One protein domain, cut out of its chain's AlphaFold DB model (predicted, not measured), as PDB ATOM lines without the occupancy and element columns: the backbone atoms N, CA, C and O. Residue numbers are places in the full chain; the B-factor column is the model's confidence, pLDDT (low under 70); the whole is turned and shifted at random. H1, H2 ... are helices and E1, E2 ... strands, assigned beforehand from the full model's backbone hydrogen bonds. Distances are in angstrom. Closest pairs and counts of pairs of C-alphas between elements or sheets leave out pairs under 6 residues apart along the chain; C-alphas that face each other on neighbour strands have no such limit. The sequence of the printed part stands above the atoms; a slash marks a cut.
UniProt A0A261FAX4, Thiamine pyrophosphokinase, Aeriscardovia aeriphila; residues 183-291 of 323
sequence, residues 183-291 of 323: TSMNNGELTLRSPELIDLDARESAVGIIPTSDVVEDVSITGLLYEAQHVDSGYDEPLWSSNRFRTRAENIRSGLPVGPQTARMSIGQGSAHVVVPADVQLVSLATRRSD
ATOM      1  N   THR A 183      63.260  87.303 -61.048       97.12
ATOM      2  CA  THR A 183      62.630  88.550 -61.481       97.12
ATOM      3  C   THR A 183      63.491  89.246 -62.531       97.12
ATOM      4  O   THR A 183      64.622  88.836 -62.780       97.12
ATOM      5  N   SER A 184      62.960  90.271 -63.189       94.62
ATOM      6  CA  SER A 184      63.710  91.116 -64.118       94.62
ATOM      7  C   SER A 184      63.671  92.554 -63.627       94.62
ATOM      8  O   SER A 184      62.609  93.071 -63.282       94.62
ATOM      9  N   MET A 185      64.832  93.194 -63.604       90.75
ATOM     10  CA  MET A 185      64.997  94.590 -63.233       90.75
ATOM     11  C   MET A 185      65.490  95.371 -64.444       90.75
ATOM     12  O   MET A 185      66.412  94.935 -65.129       90.75
ATOM     13  N   ASN A 186      64.892  96.536 -64.687       90.19
ATOM     14  CA  ASN A 186      65.338  97.478 -65.703       90.19
ATOM     15  C   ASN A 186      65.452  98.884 -65.100       90.19
ATOM     16  O   ASN A 186      64.478  99.373 -64.517       90.19
ATOM     17  N   ASN A 187      66.620  99.515 -65.264       91.25
ATOM     18  CA  ASN A 187      66.916 100.887 -64.824       91.25
ATOM     19  C   ASN A 187      66.347 101.201 -63.425       91.25
ATOM     20  O   ASN A 187      65.562 102.144 -63.255       91.25
ATOM     21  N   GLY A 188      66.678 100.374 -62.437       91.75
ATOM     22  CA  GLY A 188      65.991 100.360 -61.151       91.75
ATOM     23  C   GLY A 188      66.832  99.819 -60.005       91.75
ATOM     24  O   GLY A 188      67.985  99.444 -60.194       91.75
ATOM     25  N   GLU A 189      66.226  99.787 -58.825       93.88
ATOM     26  CA  GLU A 189      66.780  99.234 -57.594       93.88
ATOM     27  C   GLU A 189      65.810  98.206 -57.002       93.88
ATOM     28  O   GLU A 189      64.620  98.479 -56.833       93.88
ATOM     29  N   LEU A 190      66.328  97.030 -56.657       95.38
ATOM     30  CA  LEU A 190      65.608  95.971 -55.964       95.38
ATOM     31  C   LEU A 190      66.137  95.850 -54.534       95.38
ATOM     32  O   LEU A 190      67.337  95.659 -54.317       95.38
ATOM     33  N   THR A 191      65.227  95.907 -53.563       96.69
ATOM     34  CA  THR A 191      65.537  95.635 -52.156       96.69
ATOM     35  C   THR A 191      65.130  94.214 -51.793       96.69
ATOM     36  O   THR A 191      63.985  93.799 -51.988       96.69
ATOM     37  N   LEU A 192      66.072  93.477 -51.214       95.75
ATOM     38  CA  LEU A 192      65.916  92.102 -50.759       95.75
ATOM     39  C   LEU A 192      66.085  92.027 -49.245       95.75
ATOM     40  O   LEU A 192      66.890  92.753 -48.656       95.75
ATOM     41  N   ARG A 193      65.379  91.091 -48.617       95.12
ATOM     42  CA  ARG A 193      65.540  90.753 -47.206       95.12
ATOM     43  C   ARG A 193      65.789  89.260 -47.055       95.12
ATOM     44  O   ARG A 193      65.065  88.440 -47.619       95.12
ATOM     45  N   SER A 194      66.829  88.922 -46.303       92.12
ATOM     46  CA  SER A 194      67.184  87.535 -46.019       92.12
ATOM     47  C   SER A 194      66.174  86.875 -45.069       92.12
ATOM     48  O   SER A 194      65.510  87.583 -44.299       92.12
ATOM     49  N   PRO A 195      66.121  85.531 -45.030       88.19
ATOM     50  CA  PRO A 195      65.512  84.821 -43.910       88.19
ATOM     51  C   PRO A 195      66.238  85.134 -42.589       88.19
ATOM     52  O   PRO A 195      67.336  85.703 -42.567       88.19
ATOM     53  N   GLU A 196      65.606  84.764 -41.474       82.12
ATOM     54  CA  GLU A 196      66.125  84.995 -40.118       82.12
ATOM     55  C   GLU A 196      67.358  84.143 -39.799       82.12
ATOM     56  O   GLU A 196      68.279  84.603 -39.125       82.12
ATOM     57  N   LEU A 197      67.405  82.923 -40.334       73.75
ATOM     58  CA  LEU A 197      68.554  82.034 -40.242       73.75
ATOM     59  C   LEU A 197      69.130  81.808 -41.637       73.75
ATOM     60  O   LEU A 197      68.433  81.355 -42.538       73.75
ATOM     61  N   ILE A 198      70.417  82.111 -41.794       72.25
ATOM     62  CA  ILE A 198      71.189  81.839 -43.009       72.25
ATOM     63  C   ILE A 198      72.261  80.827 -42.620       72.25
ATOM     64  O   ILE A 198      73.346  81.207 -42.166       72.25
ATOM     65  N   ASP A 199      71.917  79.547 -42.741       63.09
ATOM     66  CA  ASP A 199      72.782  78.414 -42.370       63.09
ATOM     67  C   ASP A 199      72.967  77.431 -43.543       63.09
ATOM     68  O   ASP A 199      73.154  76.231 -43.368       63.09
ATOM     69  N   LEU A 200      72.846  77.947 -44.769       59.62
ATOM     70  CA  LEU A 200      72.753  77.149 -45.988       59.62
ATOM     71  C   LEU A 200      74.115  76.831 -46.609       59.62
ATOM     72  O   LEU A 200      75.067  77.613 -46.538       59.62
ATOM     73  N   ASP A 201      74.145  75.705 -47.320       59.16
ATOM     74  CA  ASP A 201      75.180  75.379 -48.293       59.16
ATOM     75  C   ASP A 201      75.230  76.488 -49.371       59.16
ATOM     76  O   ASP A 201      74.200  76.954 -49.875       59.16
ATOM     77  N   ALA A 202      76.425  76.976 -49.710       57.19
ATOM     78  CA  ALA A 202      76.600  78.256 -50.416       57.19
ATOM     79  C   ALA A 202      76.004  78.296 -51.841       57.19
ATOM     80  O   ALA A 202      75.866  79.372 -52.417       57.19
ATOM     81  N   ARG A 203      75.676  77.134 -52.426       57.12
ATOM     82  CA  ARG A 203      75.176  77.013 -53.807       57.12
ATOM     83  C   ARG A 203      73.666  77.198 -53.935       57.12
ATOM     84  O   ARG A 203      73.222  77.778 -54.916       57.12
ATOM     85  N   GLU A 204      72.886  76.737 -52.960       64.06
ATOM     86  CA  GLU A 204      71.420  76.896 -52.978       64.06
ATOM     87  C   GLU A 204      70.975  78.258 -52.417       64.06
ATOM     88  O   GLU A 204      69.839  78.672 -52.613       64.06
ATOM     89  N   SER A 205      71.899  78.992 -51.788       75.50
ATOM     90  CA  SER A 205      71.696  80.342 -51.245       75.50
ATOM     91  C   SER A 205      72.162  81.471 -52.179       75.50
ATOM     92  O   SER A 205      72.229  82.633 -51.766       75.50
ATOM     93  N   ALA A 206      72.500  81.139 -53.429       87.56
ATOM     94  CA  ALA A 206      73.085  82.086 -54.365       87.56
ATOM     95  C   ALA A 206      72.076  83.146 -54.838       87.56
ATOM     96  O   ALA A 206      70.972  82.832 -55.284       87.56
ATOM     97  N   VAL A 207      72.501  84.406 -54.787       91.75
ATOM     98  CA  VAL A 207      71.881  85.555 -55.444       91.75
ATOM     99  C   VAL A 207      72.664  85.844 -56.720       91.75
ATOM    100  O   VAL A 207      73.872  86.082 -56.672       91.75
ATOM    101  N   GLY A 208      71.970  85.800 -57.854       90.12
ATOM    102  CA  GLY A 208      72.529  86.003 -59.184       90.12
ATOM    103  C   GLY A 208      71.993  87.267 -59.848       90.12
ATOM    104  O   GLY A 208      70.786  87.496 -59.817       90.12
ATOM    105  N   ILE A 209      72.863  88.045 -60.497       89.62
ATOM    106  CA  ILE A 209      72.473  89.086 -61.463       89.62
ATOM    107  C   ILE A 209      72.975  88.653 -62.840       89.62
ATOM    108  O   ILE A 209      74.171  88.422 -63.020       89.62
ATOM    109  N   ILE A 210      72.054  88.506 -63.790       90.06
ATOM    110  CA  ILE A 210      72.318  87.979 -65.131       90.06
ATOM    111  C   ILE A 210      71.857  89.026 -66.147       90.06
ATOM    112  O   ILE A 210      70.646  89.224 -66.274       90.06
ATOM    113  N   PRO A 211      72.775  89.706 -66.855       89.75
ATOM    114  CA  PRO A 211      72.425  90.664 -67.900       89.75
ATOM    115  C   PRO A 211      71.448  90.089 -68.934       89.75
ATOM    116  O   PRO A 211      71.598  88.952 -69.380       89.75
ATOM    117  N   THR A 212      70.444  90.877 -69.322       88.75
ATOM    118  CA  THR A 212      69.482  90.540 -70.392       88.75
ATOM    119  C   THR A 212      69.457  91.572 -71.518       88.75
ATOM    120  O   THR A 212      68.686  91.439 -72.466       88.75
ATOM    121  N   SER A 213      70.305  92.594 -71.426       88.12
ATOM    122  CA  SER A 213      70.601  93.549 -72.490       88.12
ATOM    123  C   SER A 213      72.099  93.584 -72.763       88.12
ATOM    124  O   SER A 213      72.894  93.253 -71.885       88.12
ATOM    125  N   ASP A 214      72.474  94.048 -73.956       83.12
ATOM    126  CA  ASP A 214      73.877  94.166 -74.385       83.12
ATOM    127  C   ASP A 214      74.720  95.036 -73.440       83.12
ATOM    128  O   ASP A 214      75.923  94.830 -73.302       83.12
ATOM    129  N   VAL A 215      74.073  96.002 -72.782       80.75
ATOM    130  CA  VAL A 215      74.687  96.947 -71.848       80.75
ATOM    131  C   VAL A 215      73.994  96.840 -70.493       80.75
ATOM    132  O   VAL A 215      72.765  96.965 -70.431       80.75
ATOM    133  N   VAL A 216      74.773  96.635 -69.427       87.94
ATOM    134  CA  VAL A 216      74.350  96.779 -68.027       87.94
ATOM    135  C   VAL A 216      75.390  97.627 -67.290       87.94
ATOM    136  O   VAL A 216      76.461  97.157 -66.923       87.94
ATOM    137  N   GLU A 217      75.078  98.902 -67.095       89.62
ATOM    138  CA  GLU A 217      75.998  99.908 -66.552       89.62
ATOM    139  C   GLU A 217      75.539 100.414 -65.191       89.62
ATOM    140  O   GLU A 217      74.345 100.368 -64.854       89.62
ATOM    141  N   ASP A 218      76.500 100.956 -64.440       90.81
ATOM    142  CA  ASP A 218      76.258 101.578 -63.141       90.81
ATOM    143  C   ASP A 218      75.546 100.608 -62.175       90.81
ATOM    144  O   ASP A 218      74.485 100.879 -61.606       90.81
ATOM    145  N   VAL A 219      76.129  99.414 -62.031       90.94
ATOM    146  CA  VAL A 219      75.662  98.386 -61.101       90.94
ATOM    147  C   VAL A 219      76.244  98.641 -59.720       90.94
ATOM    148  O   VAL A 219      77.463  98.720 -59.543       90.94
ATOM    149  N   SER A 220      75.371  98.710 -58.714       92.50
ATOM    150  CA  SER A 220      75.783  98.757 -57.309       92.50
ATOM    151  C   SER A 220      75.059  97.698 -56.484       92.50
ATOM    152  O   SER A 220      73.845  97.527 -56.601       92.50
ATOM    153  N   ILE A 221      75.807  96.993 -55.634       93.69
ATOM    154  CA  ILE A 221      75.336  95.901 -54.774       93.69
ATOM    155  C   ILE A 221      75.809  96.175 -53.349       93.69
ATOM    156  O   ILE A 221      77.008  96.298 -53.107       93.69
ATOM    157  N   THR A 222      74.880  96.205 -52.396       94.81
ATOM    158  CA  THR A 222      75.170  96.384 -50.963       94.81
ATOM    159  C   THR A 222      74.450  95.331 -50.127       94.81
ATOM    160  O   THR A 222      73.384  94.844 -50.513       94.81
ATOM    161  N   GLY A 223      75.021  94.956 -48.980       92.69
ATOM    162  CA  GLY A 223      74.386  94.027 -48.033       92.69
ATOM    163  C   GLY A 223      74.462  92.542 -48.415       92.69
ATOM    164  O   GLY A 223      74.015  91.689 -47.648       92.69
ATOM    165  N   LEU A 224      75.075  92.214 -49.557       92.44
ATOM    166  CA  LEU A 224      75.511  90.858 -49.908       92.44
ATOM    167  C   LEU A 224      77.003  90.672 -49.581       92.44
ATOM    168  O   LEU A 224      77.690  91.618 -49.191       92.44
ATOM    169  N   LEU A 225      77.506  89.439 -49.694       90.88
ATOM    170  CA  LEU A 225      78.899  89.097 -49.407       90.88
ATOM    171  C   LEU A 225      79.866  89.877 -50.304       90.88
ATOM    172  O   LEU A 225      80.823  90.459 -49.792       90.88
ATOM    173  N   TYR A 226      79.616  89.863 -51.614       90.06
ATOM    174  CA  TYR A 226      80.390  90.617 -52.592       90.06
ATOM    175  C   TYR A 226      79.649  91.914 -52.907       90.06
ATOM    176  O   TYR A 226      78.562  91.890 -53.486       90.06
ATOM    177  N   GLU A 227      80.211  93.037 -52.477       92.06
ATOM    178  CA  GLU A 227      79.662  94.364 -52.751       92.06
ATOM    179  C   GLU A 227      80.278  94.940 -54.029       92.06
ATOM    180  O   GLU A 227      81.394  94.587 -54.413       92.06
ATOM    181  N   ALA A 228      79.531  95.813 -54.696       90.62
ATOM    182  CA  ALA A 228      79.949  96.488 -55.918       90.62
ATOM    183  C   ALA A 228      79.446  97.930 -55.888       90.62
ATOM    184  O   ALA A 228      78.366  98.197 -55.357       90.62
ATOM    185  N   GLN A 229      80.211  98.851 -56.465       92.81
ATOM    186  CA  GLN A 229      79.842 100.259 -56.543       92.81
ATOM    187  C   GLN A 229      80.203 100.801 -57.925       92.81
ATOM    188  O   GLN A 229      81.380 100.814 -58.283       92.81
ATOM    189  N   HIS A 230      79.188 101.248 -58.669       90.88
ATOM    190  CA  HIS A 230      79.315 101.832 -60.010       90.88
ATOM    191  C   HIS A 230      80.154 100.969 -60.971       90.88
ATOM    192  O   HIS A 230      81.070 101.465 -61.630       90.88
ATOM    193  N   VAL A 231      79.878  99.661 -61.006       88.19
ATOM    194  CA  VAL A 231      80.569  98.709 -61.889       88.19
ATOM    195  C   VAL A 231      79.758  98.506 -63.164       88.19
ATOM    196  O   VAL A 231      78.547  98.299 -63.103       88.19
ATOM    197  N   ASP A 232      80.435  98.520 -64.306       83.44
ATOM    198  CA  ASP A 232      79.841  98.214 -65.608       83.44
ATOM    199  C   ASP A 232      80.058  96.727 -65.942       83.44
ATOM    200  O   ASP A 232      81.082  96.143 -65.579       83.44
ATOM    201  N   SER A 233      79.097  96.100 -66.619       70.06
ATOM    202  CA  SER A 233      79.173  94.707 -67.070       70.06
ATOM    203  C   SER A 233      78.567  94.568 -68.465       70.06
ATOM    204  O   SER A 233      77.459  95.034 -68.743       70.06
ATOM    205  N   GLY A 234      79.320  93.923 -69.355       61.75
ATOM    206  CA  GLY A 234      78.812  93.457 -70.640       61.75
ATOM    207  C   GLY A 234      78.032  92.152 -70.488       61.75
ATOM    208  O   GLY A 234      78.220  91.400 -69.528       61.75
ATOM    209  N   TYR A 235      77.171  91.850 -71.462       64.31
ATOM    210  CA  TYR A 235      76.451  90.569 -71.537       64.31
ATOM    211  C   TYR A 235      77.387  89.338 -71.501       64.31
ATOM    212  O   TYR A 235      77.004  88.269 -71.026       64.31
ATOM    213  N   ASP A 236      78.622  89.488 -71.978       63.03
ATOM    214  CA  ASP A 236      79.668  88.466 -72.059       63.03
ATOM    215  C   ASP A 236      80.479  88.267 -70.765       63.03
ATOM    216  O   ASP A 236      81.196  87.271 -70.641       63.03
ATOM    217  N   GLU A 237      80.306  89.136 -69.766       64.00
ATOM    218  CA  GLU A 237      81.008  89.074 -68.481       64.00
ATOM    219  C   GLU A 237      80.010  89.057 -67.306       64.00
ATOM    220  O   GLU A 237      79.816  90.072 -66.632       64.00
ATOM    221  N   PRO A 238      79.345  87.919 -67.011       61.69
ATOM    222  CA  PRO A 238      78.388  87.828 -65.911       61.69
ATOM    223  C   PRO A 238      79.117  87.831 -64.557       61.69
ATOM    224  O   PRO A 238      79.443  86.785 -63.995       61.69
ATOM    225  N   LEU A 239      79.365  89.025 -64.017       61.59
ATOM    226  CA  LEU A 239      80.212  89.239 -62.838       61.59
ATOM    227  C   LEU A 239      79.580  88.795 -61.499       61.59
ATOM    228  O   LEU A 239      80.285  88.723 -60.492       61.59
ATOM    229  N   TRP A 240      78.281  88.462 -61.449       71.56
ATOM    230  CA  TRP A 240      77.557  88.313 -60.170       71.56
ATOM    231  C   TRP A 240      76.596  87.124 -60.089       71.56
ATOM    232  O   TRP A 240      75.582  87.200 -59.401       71.56
ATOM    233  N   SER A 241      76.890  86.009 -60.758       72.12
ATOM    234  CA  SER A 241      76.005  84.828 -60.787       72.12
ATOM    235  C   SER A 241      76.000  83.984 -59.498       72.12
ATOM    236  O   SER A 241      75.203  83.057 -59.375       72.12
ATOM    237  N   SER A 242      76.888  84.254 -58.536       84.56
ATOM    238  CA  SER A 242      77.048  83.447 -57.310       84.56
ATOM    239  C   SER A 242      77.367  84.295 -56.073       84.56
ATOM    240  O   SER A 242      78.263  83.974 -55.289       84.56
ATOM    241  N   ASN A 243      76.647  85.406 -55.900       90.31
ATOM    242  CA  ASN A 243      76.683  86.184 -54.663       90.31
ATOM    243  C   ASN A 243      75.762  85.554 -53.606       90.31
ATOM    244  O   ASN A 243      75.084  84.577 -53.893       90.31
ATOM    245  N   ARG A 244      75.730  86.060 -52.371       92.25
ATOM    246  CA  ARG A 244      74.809  85.587 -51.318       92.25
ATOM    247  C   ARG A 244      74.799  86.532 -50.125       92.25
ATOM    248  O   ARG A 244      75.718  87.328 -49.953       92.25
ATOM    249  N   PHE A 245      73.812  86.389 -49.248       92.00
ATOM    250  CA  PHE A 245      73.890  86.991 -47.918       92.00
ATOM    251  C   PHE A 245      75.041  86.381 -47.102       92.00
ATOM    252  O   PHE A 245      75.489  85.253 -47.349       92.00
ATOM    253  N   ARG A 246      75.543  87.132 -46.117       89.50
ATOM    254  CA  ARG A 246      76.537  86.610 -45.173       89.50
ATOM    255  C   ARG A 246      75.874  85.619 -44.222       89.50
ATOM    256  O   ARG A 246      74.753  85.838 -43.771       89.50
ATOM    257  N   THR A 247      76.573  84.544 -43.894       88.12
ATOM    258  CA  THR A 247      76.133  83.602 -42.858       88.12
ATOM    259  C   THR A 247      76.209  84.251 -41.477       88.12
ATOM    260  O   THR A 247      76.952  85.214 -41.252       88.12
ATOM    261  N   ARG A 248      75.511  83.664 -40.500       86.44
ATOM    262  CA  ARG A 248      75.602  84.098 -39.097       86.44
ATOM    263  C   ARG A 248      77.051  84.138 -38.596       86.44
ATOM    264  O   ARG A 248      77.453  85.098 -37.944       86.44
ATOM    265  N   ALA A 249      77.838  83.109 -38.909       87.75
ATOM    266  CA  ALA A 249      79.230  83.013 -38.483       87.75
ATOM    267  C   ALA A 249      80.118  84.097 -39.122       87.75
ATOM    268  O   ALA A 249      81.013  84.624 -38.461       87.75
ATOM    269  N   GLU A 250      79.871  84.452 -40.386       89.50
ATOM    270  CA  GLU A 250      80.567  85.552 -41.068       89.50
ATOM    271  C   GLU A 250      80.238  86.910 -40.449       89.50
ATOM    272  O   GLU A 250      81.156  87.704 -40.228       89.50
ATOM    273  N   ASN A 251      78.971  87.157 -40.098       89.25
ATOM    274  CA  ASN A 251      78.581  88.391 -39.415       89.25
ATOM    275  C   ASN A 251      79.229  88.502 -38.035       89.25
ATOM    276  O   ASN A 251      79.814  89.538 -37.735       89.25
ATOM    277  N   ILE A 252      79.236  87.425 -37.239       90.00
ATOM    278  CA  ILE A 252      79.920  87.406 -35.932       90.00
ATOM    279  C   ILE A 252      81.409  87.735 -36.090       90.00
ATOM    280  O   ILE A 252      81.921  88.594 -35.376       90.00
ATOM    281  N   ARG A 253      82.105  87.091 -37.041       92.38
ATOM    282  CA  ARG A 253      83.533  87.357 -37.297       92.38
ATOM    283  C   ARG A 253      83.805  88.795 -37.738       92.38
ATOM    284  O   ARG A 253      84.880  89.310 -37.458       92.38
ATOM    285  N   SER A 254      82.841  89.421 -38.408       89.25
ATOM    286  CA  SER A 254      82.953  90.783 -38.938       89.25
ATOM    287  C   SER A 254      82.380  91.850 -37.994       89.25
ATOM    288  O   SER A 254      82.357  93.021 -38.355       89.25
ATOM    289  N   GLY A 255      81.887  91.472 -36.805       91.56
ATOM    290  CA  GLY A 255      81.246  92.399 -35.862       91.56
ATOM    291  C   GLY A 255      79.905  92.971 -36.346       91.56
ATOM    292  O   GLY A 255      79.481  94.020 -35.868       91.56
ATOM    293  N   LEU A 256      79.245  92.304 -37.296       88.44
ATOM    294  CA  LEU A 256      77.969  92.717 -37.881       88.44
ATOM    295  C   LEU A 256      76.770  92.066 -37.159       88.44
ATOM    296  O   LEU A 256      76.913  90.995 -36.559       88.44
ATOM    297  N   PRO A 257      75.562  92.660 -37.240       87.50
ATOM    298  CA  PRO A 257      74.348  92.069 -36.680       87.50
ATOM    299  C   PRO A 257      74.043  90.667 -37.236       87.50
ATOM    300  O   PRO A 257      74.201  90.398 -38.424       87.50
ATOM    301  N   VAL A 258      73.547  89.774 -36.376       84.88
ATOM    302  CA  VAL A 258      73.229  88.368 -36.714       84.88
ATOM    303  C   VAL A 258      71.774  88.128 -37.135       84.88
ATOM    304  O   VAL A 258      71.390  86.981 -37.329       84.88
ATOM    305  N   GLY A 259      70.965  89.185 -37.243       85.88
ATOM    306  CA  GLY A 259      69.560  89.100 -37.652       85.88
ATOM    307  C   GLY A 259      69.352  89.154 -39.171       85.88
ATOM    308  O   GLY A 259      70.328  89.137 -39.927       85.88
ATOM    309  N   PRO A 260      68.086  89.276 -39.620       88.69
ATOM    310  CA  PRO A 260      67.756  89.450 -41.028       88.69
ATOM    311  C   PRO A 260      68.535  90.607 -41.657       88.69
ATOM    312  O   PRO A 260      68.548  91.727 -41.139       88.69
ATOM    313  N   GLN A 261      69.157  90.331 -42.794       92.69
ATOM    314  CA  GLN A 261      69.949  91.281 -43.560       92.69
ATOM    315  C   GLN A 261      69.101  91.903 -44.662       92.69
ATOM    316  O   GLN A 261      68.195  91.272 -45.207       92.69
ATOM    317  N   THR A 262      69.405  93.156 -44.988       95.56
ATOM    318  CA  THR A 262      68.837  93.847 -46.147       95.56
ATOM    319  C   THR A 262      69.935  94.010 -47.179       95.56
ATOM    320  O   THR A 262      71.015  94.490 -46.843       95.56
ATOM    321  N   ALA A 263      69.647  93.619 -48.412       95.44
ATOM    322  CA  ALA A 263      70.511  93.858 -49.552       95.44
ATOM    323  C   ALA A 263      69.804  94.763 -50.555       95.44
ATOM    324  O   ALA A 263      68.578  94.711 -50.691       95.44
ATOM    325  N   ARG A 264      70.581  95.579 -51.261       95.88
ATOM    326  CA  ARG A 264      70.090  96.396 -52.370       95.88
ATOM    327  C   ARG A 264      70.953  96.168 -53.586       95.88
ATOM    328  O   ARG A 264      72.176  96.084 -53.472       95.88
ATOM    329  N   MET A 265      70.300  96.082 -54.731       93.88
ATOM    330  CA  MET A 265      70.954  95.942 -56.020       93.88
ATOM    331  C   MET A 265      70.341  96.957 -56.965       93.88
ATOM    332  O   MET A 265      69.120  96.982 -57.109       93.88
ATOM    333  N   SER A 266      71.169  97.773 -57.601       93.12
ATOM    334  CA  SER A 266      70.730  98.787 -58.555       93.12
ATOM    335  C   SER A 266      71.421  98.606 -59.897       93.12
ATOM    336  O   SER A 266      72.554  98.131 -59.953       93.12
ATOM    337  N   ILE A 267      70.703  98.955 -60.963       91.56
ATOM    338  CA  ILE A 267      71.208  99.051 -62.333       91.56
ATOM    339  C   ILE A 267      70.883 100.453 -62.832       91.56
ATOM    340  O   ILE A 267      69.707 100.845 -62.903       91.56
ATOM    341  N   GLY A 268      71.919 101.205 -63.193       90.50
ATOM    342  CA  GLY A 268      71.764 102.527 -63.774       90.50
ATOM    343  C   GLY A 268      71.100 102.461 -65.148       90.50
ATOM    344  O   GLY A 268      70.052 103.078 -65.377       90.50
ATOM    345  N   GLN A 269      71.676 101.650 -66.031       89.75
ATOM    346  CA  GLN A 269      71.209 101.458 -67.398       89.75
ATOM    347  C   GLN A 269      71.260  99.982 -67.791       89.75
ATOM    348  O   GLN A 269      72.259  99.312 -67.567       89.75
ATOM    349  N   GLY A 270      70.188  99.492 -68.411       90.19
ATOM    350  CA  GLY A 270      70.081  98.122 -68.909       90.19
ATOM    351  C   GLY A 270      69.017  97.295 -68.194       90.19
ATOM    352  O   GLY A 270      68.240  97.798 -67.375       90.19
ATOM    353  N   SER A 271      68.974  96.013 -68.542       89.75
ATOM    354  CA  SER A 271      68.106  94.997 -67.958       89.75
ATOM    355  C   SER A 271      68.935  93.824 -67.450       89.75
ATOM    356  O   SER A 271      69.894  93.404 -68.097       89.75
ATOM    357  N   ALA A 272      68.522  93.246 -66.328       92.19
ATOM    358  CA  ALA A 272      69.061  91.980 -65.862       92.19
ATOM    359  C   ALA A 272      67.986  91.141 -65.179       92.19
ATOM    360  O   ALA A 272      67.094  91.660 -64.500       92.19
ATOM    361  N   HIS A 273      68.112  89.826 -65.305       94.25
ATOM    362  CA  HIS A 273      67.445  88.908 -64.406       94.25
ATOM    363  C   HIS A 273      68.144  88.894 -63.055       94.25
ATOM    364  O   HIS A 273      69.371  88.885 -62.960       94.25
ATOM    365  N   VAL A 274      67.336  88.851 -62.005       94.44
ATOM    366  CA  VAL A 274      67.778  88.638 -60.638       94.44
ATOM    367  C   VAL A 274      67.233  87.297 -60.179       94.44
ATOM    368  O   VAL A 274      66.017  87.099 -60.144       94.44
ATOM    369  N   VAL A 275      68.135  86.390 -59.825       94.44
ATOM    370  CA  VAL A 275      67.816  85.070 -59.280       94.44
ATOM    371  C   VAL A 275      68.109  85.095 -57.790       94.44
ATOM    372  O   VAL A 275      69.197  85.497 -57.383       94.44
ATOM    373  N   VAL A 276      67.152  84.676 -56.968       93.62
ATOM    374  CA  VAL A 276      67.318  84.578 -55.513       93.62
ATOM    375  C   VAL A 276      66.767  83.248 -54.999       93.62
ATOM    376  O   VAL A 276      65.886  82.669 -55.639       93.62
ATOM    377  N   PRO A 277      67.220  82.766 -53.834       92.19
ATOM    378  CA  PRO A 277      66.597  81.632 -53.155       92.19
ATOM    379  C   PRO A 277      65.113  81.885 -52.834       92.19
ATOM    380  O   PRO A 277      64.691  83.028 -52.632       92.19
ATOM    381  N   ALA A 278      64.305  80.824 -52.778       90.44
ATOM    382  CA  ALA A 278      62.857  80.928 -52.568       90.44
ATOM    383  C   ALA A 278      62.457  81.536 -51.210       90.44
ATOM    384  O   ALA A 278      61.390  82.141 -51.092       90.44
ATOM    385  N   ASP A 279      63.307  81.433 -50.195       89.38
ATOM    386  CA  ASP A 279      63.090  81.999 -48.861       89.38
ATOM    387  C   ASP A 279      63.538  83.468 -48.733       89.38
ATOM    388  O   ASP A 279      63.184  84.139 -47.761       89.38
ATOM    389  N   VAL A 280      64.235  84.018 -49.735       93.00
ATOM    390  CA  VAL A 280      64.548  85.450 -49.798       93.00
ATOM    391  C   VAL A 280      63.288  86.243 -50.133       93.00
ATOM    392  O   VAL A 280      62.558  85.959 -51.092       93.00
ATOM    393  N   GLN A 281      63.028  87.275 -49.337       93.25
ATOM    394  CA  GLN A 281      61.907  88.180 -49.530       93.25
ATOM    395  C   GLN A 281      62.311  89.325 -50.465       93.25
ATOM    396  O   GLN A 281      63.258  90.058 -50.184       93.25
ATOM    397  N   LEU A 282      61.559  89.515 -51.551       94.62
ATOM    398  CA  LEU A 282      61.612  90.750 -52.331       94.62
ATOM    399  C   LEU A 282      60.775  91.795 -51.580       94.62
ATOM    400  O   LEU A 282      59.591  91.571 -51.327       94.62
ATOM    401  N   VAL A 283      61.400  92.898 -51.174       95.00
ATOM    402  CA  VAL A 283      60.780  93.917 -50.310       95.00
ATOM    403  C   VAL A 283      60.156  95.021 -51.148       95.00
ATOM    404  O   VAL A 283      58.964  95.294 -51.020       95.00
ATOM    405  N   SER A 284      60.950  95.627 -52.029       93.56
ATOM    406  CA  SER A 284      60.512  96.733 -52.873       93.56
ATOM    407  C   SER A 284      61.293  96.797 -54.182       93.56
ATOM    408  O   SER A 284      62.437  96.342 -54.257       93.56
ATOM    409  N   LEU A 285      60.659  97.370 -55.205       92.75
ATOM    410  CA  LEU A 285      61.287  97.766 -56.466       92.75
ATOM    411  C   LEU A 285      61.140  99.280 -56.636       92.75
ATOM    412  O   LEU A 285      60.028  99.799 -56.556       92.75
ATOM    413  N   ALA A 286      62.234  99.968 -56.940       90.31
ATOM    414  CA  ALA A 286      62.221 101.310 -57.506       90.31
ATOM    415  C   ALA A 286      62.581 101.221 -58.996       90.31
ATOM    416  O   ALA A 286      63.618 100.662 -59.338       90.31
ATOM    417  N   THR A 287      61.761 101.754 -59.901       85.50
ATOM    418  CA  THR A 287      62.050 101.734 -61.349       85.50
ATOM    419  C   THR A 287      61.858 103.104 -61.986       85.50
ATOM    420  O   THR A 287      60.965 103.855 -61.598       85.50
ATOM    421  N   ARG A 288      62.688 103.424 -62.987       81.25
ATOM    422  CA  ARG A 288      62.546 104.624 -63.835       81.25
ATOM    423  C   ARG A 288      61.572 104.440 -65.001       81.25
ATOM    424  O   ARG A 288      61.443 105.330 -65.839       81.25
ATOM    425  N   ARG A 289      60.916 103.282 -65.111       80.50
ATOM    426  CA  ARG A 289      59.944 103.011 -66.176       80.50
ATOM    427  C   ARG A 289      58.561 103.540 -65.809       80.50
ATOM    428  O   ARG A 289      58.078 103.334 -64.698       80.50
ATOM    429  N   SER A 290      57.925 104.205 -66.771       71.62
ATOM    430  CA  SER A 290      56.523 104.606 -66.686       71.62
ATOM    431  C   SER A 290      55.602 103.393 -66.797       71.62
ATOM    432  O   SER A 290      55.923 102.432 -67.496       71.62
ATOM    433  N   ASP A 291      54.433 103.465 -66.158       68.31
ATOM    434  CA  ASP A 291      53.366 102.490 -66.375       68.31
ATOM    435  C   ASP A 291      52.843 102.620 -67.805       68.31
ATOM    436  O   ASP A 291      52.144 103.579 -68.133       68.31
TER     437      ASP A 291
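What this domain is: This is residues 183 to 291 of the 323 residues of the protein "Thiamine pyrophosphokinase" of Aeriscardovia aeriphila (UniProt A0A261FAX4). Two antiparallel sheets lie face to face as a sandwich, their strands running nearly along one another; E5, E4, E7, E2 and E9, in that order, make one sheet, and E1, E8, E3 and E6 the other. The short helix H1 lies beyond one end of the strands, and the long loop of residues 194 to 206 lies toward that same end. The printed part has 109 residues, with nine named strands and one named helix in the order E1 E2 E3 E4 E5 E6 H1 E7 E8 E9, and is mostly strand. It is compact, with a radius of gyration of the C-alphas of 13.8 A and spans of 38 by 30 by 23 A.

Where its parts are: E1, residues 183 to 186, begins at C-alpha 183 at (62.630, 88.550, -61.481). E2 is residues 188 to 193, 16.9 A long, and E3 is residues 207 to 211, 13.5 A. E4, residues 215 to 222, is 20.9 A long and bends by 56 degrees at residue 218. E5 is residues 228 to 234, 15.1 A, and E6 is residues 240 to 243. H1, residues 248 to 253, begins at C-alpha 248 at (75.602, 84.098, -39.097). E7, residues 262 to 269, is 22.7 A long, and E8, residues 271 to 277, is 20.0 A. E9, residues 281 to 287, is 18.0 A and ends at C-alpha 287 at (62.050, 101.734, -61.349).

How they stand to each other: The five-stranded sheet is twisted, with E5 and E9 as its edge strands. E4 and E5 form a hairpin, with N 221 and O 228 2.8 A apart. E4 pairs with E7 through N 222 and O 264, 2.9 A. E7 pairs with E2 through N 190 and O 265, 2.8 A, and E2 with E9 through N 191 and O 284, 2.9 A. In the other sheet E1 pairs with E8 through N 185 and O 272, 2.9 A, E8 with E3 through N 208 and O 275, 2.8 A, and E3 with E6 through N 207 and O 243, 2.7 A; these pairs are within hydrogen-bond range. The facing parts of the two sheets are 8.6 A centre to centre, and their strands stand at 16 degrees. Between the sheets, the closest C-alphas of E4 and E8 are those of Val 216 and Ser 271, 6.5 A apart. The strands form a jelly roll, one long hairpin wound over both sheets, in four nested antiparallel pairs: E1 with E8, E2 with E7, E3 with E6 and E4 with E5. H1 is not on either sheet; each of its O i to N i+4 pairs is within hydrogen-bond range.

The domain as a whole: The two C-alphas farthest apart, those of Arg 253 and Asp 291, are 44.5 A apart. The printed part has no cut. The link from E2 to E3, 13 residues, is long. The mean pLDDT of the printed part is 86.0; residues 199 to 204, residues 234 to 239 and residue 291 are under 70.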